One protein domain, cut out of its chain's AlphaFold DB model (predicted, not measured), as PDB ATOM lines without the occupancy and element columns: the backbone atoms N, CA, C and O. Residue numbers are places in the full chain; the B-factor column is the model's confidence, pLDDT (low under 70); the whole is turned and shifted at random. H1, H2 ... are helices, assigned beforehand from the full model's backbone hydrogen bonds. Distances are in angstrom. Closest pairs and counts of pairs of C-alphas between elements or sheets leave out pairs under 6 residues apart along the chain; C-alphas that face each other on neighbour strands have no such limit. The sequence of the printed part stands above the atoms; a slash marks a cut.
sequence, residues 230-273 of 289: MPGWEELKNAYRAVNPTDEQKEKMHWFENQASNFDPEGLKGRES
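What this domain is: This is residues 230 to 273 of the 289 residues of the protein "MYND-type zinc finger protein samB" of Aureobasidium pullulans EXF-150 (UniProt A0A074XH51). Two helices of 12 residues each, H1 and H2, are set nearly at right angles, H1 packing with its residues 235 to 240 on residues 249 to 253 of H2. After H2 the chain folds back to a short third helix, H3, which packs on residues 237 to 241 of H1. The printed part has 44 residues with three named helices, in the order H1, H2, H3, and no named strand; its class is all helix. It is compact, with a radius of gyration of the C-alphas of 9.7 A, and rounded, spanning 23 by 22 by 19 A.

How they stand to each other: Begin with H1, residues 230 to 241, and look at Ala 239: its C-alpha is 4.9 A from that of Gln 249 in H2, residues 247 to 258, the closest C-alphas of the two helices. H1 and H2 touch, and their lines stand at 79 degrees, about perpendicular. Next look at Tyr 240: H1 touches H3, residues 265 to 268, and the closest C-alphas are those of Tyr 240 and Leu 268, 6.2 A apart. H2 and H3 are close but not clearly touching; their closest C-alphas, those of Glu 257 and Pro 265, are 6.8 A apart. In H1 and H2 every O i to N i+4 pair is within hydrogen-bond range; H3 is too short for such a pair, and its one O i to N i+3 pair is within range.

Where its parts are: Find C-alpha 230 at (144.568, 118.354, 86.351); from there H1 runs 16.6 A to C-alpha 241. H2 runs 16.2 A from C-alpha 247 at (136.749, 102.803, 98.219) to C-alpha 258. H3 covers 5.3 A and ends at C-alpha 268, at (153.052, 110.611, 96.594).

The domain as a whole: The two C-alphas farthest apart are those of Asp 247 and Ser 273, at 26.8 A. The printed part has no cut. The link from H1 to H2 is tight, with 5 residues, and that from H2 to H3 is short, with 6. The mean pLDDT of the printed part is 94.9, and no printed residue is under 70.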
ATOM      1  N   MET A 230     144.135 117.849  85.036       95.25
ATOM      2  CA  MET A 230     144.568 118.354  86.351       95.25
ATOM      3  C   MET A 230     143.651 117.948  87.527       95.25
ATOM      4  O   MET A 230     144.183 117.545  88.561       95.25
ATOM      5  N   PRO A 231     142.306 117.977  87.419       95.94
ATOM      6  CA  PRO A 231     141.428 117.472  88.475       95.94
ATOM      7  C   PRO A 231     141.694 116.009  88.845       95.94
ATOM      8  O   PRO A 231     141.809 115.699  90.029       95.94
ATOM      9  N   GLY A 232     141.873 115.128  87.856       96.25
ATOM     10  CA  GLY A 232     142.152 113.715  88.103       96.25
ATOM     11  C   GLY A 232     143.506 113.480  88.785       96.25
ATOM     12  O   GLY A 232     143.638 112.573  89.614       96.25
ATOM     13  N   TRP A 233     144.494 114.339  88.515       96.25
ATOM     14  CA  TRP A 233     145.763 114.364  89.247       96.25
ATOM     15  C   TRP A 233     145.602 114.821  90.707       96.25
ATOM     16  O   TRP A 233     146.154 114.204  91.622       96.25
ATOM     17  N   GLU A 234     144.825 115.878  90.957       96.19
ATOM     18  CA  GLU A 234     144.543 116.354  92.318       96.19
ATOM     19  C   GLU A 234     143.770 115.312  93.143       96.19
ATOM     20  O   GLU A 234     144.087 115.088  94.313       96.19
ATOM     21  N   GLU A 235     142.804 114.622  92.534       96.75
ATOM     22  CA  GLU A 235     142.081 113.503  93.149       96.75
ATOM     23  C   GLU A 235     143.027 112.377  93.579       96.75
ATOM     24  O   GLU A 235     142.933 111.892  94.712       96.75
ATOM     25  N   LEU A 236     143.984 112.004  92.722       96.88
ATOM     26  CA  LEU A 236     144.985 110.989  93.044       96.88
ATOM     27  C   LEU A 236     145.859 111.414  94.232       96.88
ATOM     28  O   LEU A 236     146.022 110.646  95.182       96.88
ATOM     29  N   LYS A 237     146.379 112.649  94.241       95.62
ATOM     30  CA  LYS A 237     147.144 113.167  95.392       95.62
ATOM     31  C   LYS A 237     146.312 113.149  96.674       95.62
ATOM     32  O   LYS A 237     146.818 112.784  97.735       95.62
ATOM     33  N   ASN A 238     145.035 113.516  96.592       95.50
ATOM     34  CA  ASN A 238     144.130 113.498  97.738       95.50
ATOM     35  C   ASN A 238     143.886 112.079  98.266       95.50
ATOM     36  O   ASN A 238     143.784 111.905  99.480       95.50
ATOM     37  N   ALA A 239     143.848 111.068  97.393       96.88
ATOM     38  CA  ALA A 239     143.768 109.667  97.800       96.88
ATOM     39  C   ALA A 239     144.991 109.240  98.631       96.88
ATOM     40  O   ALA A 239     144.826 108.673  99.709       96.88
ATOM     41  N   TYR A 240     146.206 109.595  98.201       95.62
ATOM     42  CA  TYR A 240     147.441 109.276  98.936       95.62
ATOM     43  C   TYR A 240     147.626 110.076 100.234       95.62
ATOM     44  O   TYR A 240     148.275 109.601 101.166       95.62
ATOM     45  N   ARG A 241     147.027 111.267 100.330       94.12
ATOM     46  CA  ARG A 241     147.021 112.089 101.554       94.12
ATOM     47  C   ARG A 241     145.982 111.637 102.583       94.12
ATOM     48  O   ARG A 241     146.045 112.064 103.738       94.12
ATOM     49  N   ALA A 242     145.002 110.826 102.188       95.44
ATOM     50  CA  ALA A 242     143.918 110.427 103.071       95.44
ATOM     51  C   ALA A 242     144.409 109.450 104.151       95.44
ATOM     52  O   ALA A 242     144.936 108.381 103.859       95.44
ATOM     53  N   VAL A 243     144.160 109.785 105.423       95.31
ATOM     54  CA  VAL A 243     144.463 108.893 106.561       95.31
ATOM     55  C   VAL A 243     143.645 107.598 106.481       95.31
ATOM     56  O   VAL A 243     144.147 106.531 106.812       95.31
ATOM     57  N   ASN A 244     142.391 107.697 106.026       96.31
ATOM     58  CA  ASN A 244     141.492 106.568 105.789       96.31
ATOM     59  C   ASN A 244     140.837 106.735 104.405       96.31
ATOM     60  O   ASN A 244     139.797 107.394 104.320       96.31
ATOM     61  N   PRO A 245     141.437 106.193 103.330       96.75
ATOM     62  CA  PRO A 245     140.907 106.343 101.978       96.75
ATOM     63  C   PRO A 245     139.527 105.690 101.800       96.75
ATOM     64  O   PRO A 245     139.280 104.590 102.313       96.75
ATOM     65  N   THR A 246     138.638 106.345 101.049       98.31
ATOM     66  CA  THR A 246     137.365 105.764 100.584       98.31
ATOM     67  C   THR A 246     137.612 104.646  99.566       98.31
ATOM     68  O   THR A 246     138.729 104.479  99.077       98.31
ATOM     69  N   ASP A 247     136.587 103.865  99.222       98.12
ATOM     70  CA  ASP A 247     136.749 102.803  98.219       98.12
ATOM     71  C   ASP A 247     137.070 103.371  96.826       98.12
ATOM     72  O   ASP A 247     137.974 102.868  96.171       98.12
ATOM     73  N   GLU A 248     136.465 104.498  96.443       97.31
ATOM     74  CA  GLU A 248     136.808 105.238  95.218       97.31
ATOM     75  C   GLU A 248     138.274 105.713  95.217       97.31
ATOM     76  O   GLU A 248     138.994 105.564  94.229       97.31
ATOM     77  N   GLN A 249     138.768 106.223  96.352       97.94
ATOM     78  CA  GLN A 249     140.176 106.606  96.482       97.94
ATOM     79  C   GLN A 249     141.106 105.395  96.356       97.94
ATOM     80  O   GLN A 249     142.132 105.486  95.684       97.94
ATOM     81  N   LYS A 250     140.746 104.247  96.946       98.00
ATOM     82  CA  LYS A 250     141.515 103.000  96.795       98.00
ATOM     83  C   LYS A 250     141.512 102.504  95.353       98.00
ATOM     84  O   LYS A 250     142.541 102.022  94.897       98.00
ATOM     85  N   GLU A 251     140.400 102.629  94.633       97.62
ATOM     86  CA  GLU A 251     140.323 102.289  93.208       97.62
ATOM     87  C   GLU A 251     141.253 103.178  92.375       97.62
ATOM     88  O   GLU A 251     142.018 102.663  91.560       97.62
ATOM     89  N   LYS A 252     141.274 104.493  92.632       96.94
ATOM     90  CA  LYS A 252     142.195 105.427  91.963       96.94
ATOM     91  C   LYS A 252     143.664 105.113  92.287       96.94
ATOM     92  O   LYS A 252     144.504 105.118  91.390       96.94
ATOM     93  N   MET A 253     143.981 104.790  93.543       97.69
ATOM     94  CA  MET A 253     145.326 104.344  93.939       97.69
ATOM     95  C   MET A 253     145.710 103.039  93.235       97.69
ATOM     96  O   MET A 253     146.808 102.941  92.697       97.69
ATOM     97  N   HIS A 254     144.794 102.068  93.187       97.69
ATOM     98  CA  HIS A 254     145.005 100.789  92.518       97.69
ATOM     99  C   HIS A 254     145.245 100.965  91.016       97.69
ATOM    100  O   HIS A 254     146.150 100.337  90.468       97.69
ATOM    101  N   TRP A 255     144.478 101.842  90.359       97.56
ATOM    102  CA  TRP A 255     144.715 102.231  88.972       97.56
ATOM    103  C   TRP A 255     146.130 102.792  88.789       97.56
ATOM    104  O   TRP A 255     146.867 102.288  87.943       97.56
ATOM    105  N   PHE A 256     146.551 103.752  89.619       97.31
ATOM    106  CA  PHE A 256     147.892 104.333  89.512       97.31
ATOM    107  C   PHE A 256     148.976 103.267  89.681       97.31
ATOM    108  O   PHE A 256     149.878 103.184  88.865       97.31
ATOM    109  N   GLU A 257     148.848 102.394  90.679       96.88
ATOM    110  CA  GLU A 257     149.836 101.353  90.991       96.88
ATOM    111  C   GLU A 257     149.950 100.238  89.941       96.88
ATOM    112  O   GLU A 257     150.958  99.534  89.921       96.88
ATOM    113  N   ASN A 258     148.924 100.027  89.110       96.50
ATOM    114  CA  ASN A 258     148.849  98.854  88.230       96.50
ATOM    115  C   ASN A 258     148.682  99.191  86.744       96.50
ATOM    116  O   ASN A 258     148.821  98.294  85.914       96.50
ATOM    117  N   GLN A 259     148.348 100.437  86.398       95.19
ATOM    118  CA  GLN A 259     148.014 100.825  85.024       95.19
ATOM    119  C   GLN A 259     148.777 102.057  84.539       95.19
ATOM    120  O   GLN A 259     149.159 102.079  83.370       95.19
ATOM    121  N   ALA A 260     149.035 103.049  85.398       95.19
ATOM    122  CA  ALA A 260     149.796 104.227  84.985       95.19
ATOM    123  C   ALA A 260     151.238 103.828  84.649       95.19
ATOM    124  O   ALA A 260     151.925 103.188  85.447       95.19
ATOM    125  N   SER A 261     151.720 104.213  83.468       93.94
ATOM    126  CA  SER A 261     153.042 103.795  82.976       93.94
ATOM    127  C   SER A 261     154.203 104.340  83.816       93.94
ATOM    128  O   SER A 261     155.290 103.763  83.817       93.94
ATOM    129  N   ASN A 262     153.960 105.420  84.562       93.75
ATOM    130  CA  ASN A 262     154.936 106.123  85.384       93.75
ATOM    131  C   ASN A 262     154.629 106.072  86.886       93.75
ATOM    132  O   ASN A 262     154.902 107.025  87.621       93.75
ATOM    133  N   PHE A 263     154.038 104.969  87.341       93.75
ATOM    134  CA  PHE A 263     153.678 104.798  88.741       93.75
ATOM    135  C   PHE A 263     154.887 104.933  89.687       93.75
ATOM    136  O   PHE A 263     155.901 104.250  89.552       93.75
ATOM    137  N   ASP A 264     154.753 105.798  90.693       93.88
ATOM    138  CA  ASP A 264     155.646 105.894  91.855       93.88
ATOM    139  C   ASP A 264     154.821 106.321  93.089       93.88
ATOM    140  O   ASP A 264     154.755 107.498  93.452       93.88
ATOM    141  N   PRO A 265     154.148 105.362  93.754       93.19
ATOM    142  CA  PRO A 265     153.327 105.619  94.940       93.19
ATOM    143  C   PRO A 265     154.101 106.281  96.075       93.19
ATOM    144  O   PRO A 265     153.557 107.097  96.813       93.19
ATOM    145  N   GLU A 266     155.382 105.943  96.221       90.44
ATOM    146  CA  GLU A 266     156.240 106.509  97.261       90.44
ATOM    147  C   GLU A 266     156.558 107.983  96.976       90.44
ATOM    148  O   GLU A 266     156.763 108.768  97.899       90.44
ATOM    149  N   GLY A 267     156.526 108.378  95.703       89.88
ATOM    150  CA  GLY A 267     156.563 109.761  95.249       89.88
ATOM    151  C   GLY A 267     155.401 110.610  95.770       89.88
ATOM    152  O   GLY A 267     155.573 111.802  96.019       89.88
ATOM    153  N   LEU A 268     154.246 109.986  96.016       91.94
ATOM    154  CA  LEU A 268     153.052 110.611  96.594       91.94
ATOM    155  C   LEU A 268     152.911 110.402  98.113       91.94
ATOM    156  O   LEU A 268     151.946 110.885  98.704       91.94
ATOM    157  N   LYS A 269     153.865 109.713  98.755       89.56
ATOM    158  CA  LYS A 269     153.902 109.461 100.208       89.56
ATOM    159  C   LYS A 269     155.107 110.148 100.858       89.56
ATOM    160  O   LYS A 269     156.020 109.494 101.358       89.56
ATOM    161  N   GLY A 270     155.124 111.480 100.864       83.44
ATOM    162  CA  GLY A 270     156.166 112.260 101.544       83.44
ATOM    163  C   GLY A 270     157.424 112.548 100.716       83.44
ATOM    164  O   GLY A 270     158.392 113.095 101.250       83.44
ATOM    165  N   ARG A 271     157.434 112.196  99.422       88.62
ATOM    166  CA  ARG A 271     158.482 112.566  98.451       88.62
ATOM    167  C   ARG A 271     157.958 113.477  97.338       88.62
ATOM    168  O   ARG A 271     158.556 113.547  96.268       88.62
ATOM    169  N   GLU A 272     156.898 114.235  97.591       88.56
ATOM    170  CA  GLU A 272     156.151 114.971  96.565       88.56
ATOM    171  C   GLU A 272     156.993 116.045  95.872       88.56
ATOM    172  O   GLU A 272     156.707 116.402  94.738       88.56
ATOM    173  N   SER A 273     158.028 116.565  96.542       91.69
ATOM    174  CA  SER A 273     158.967 117.558  95.990       91.69
ATOM    175  C   SER A 273     160.281 116.951  95.484       91.69
ATOM    176  O   SER A 273     161.118 117.665  94.938       91.69
TER     177      SER A 273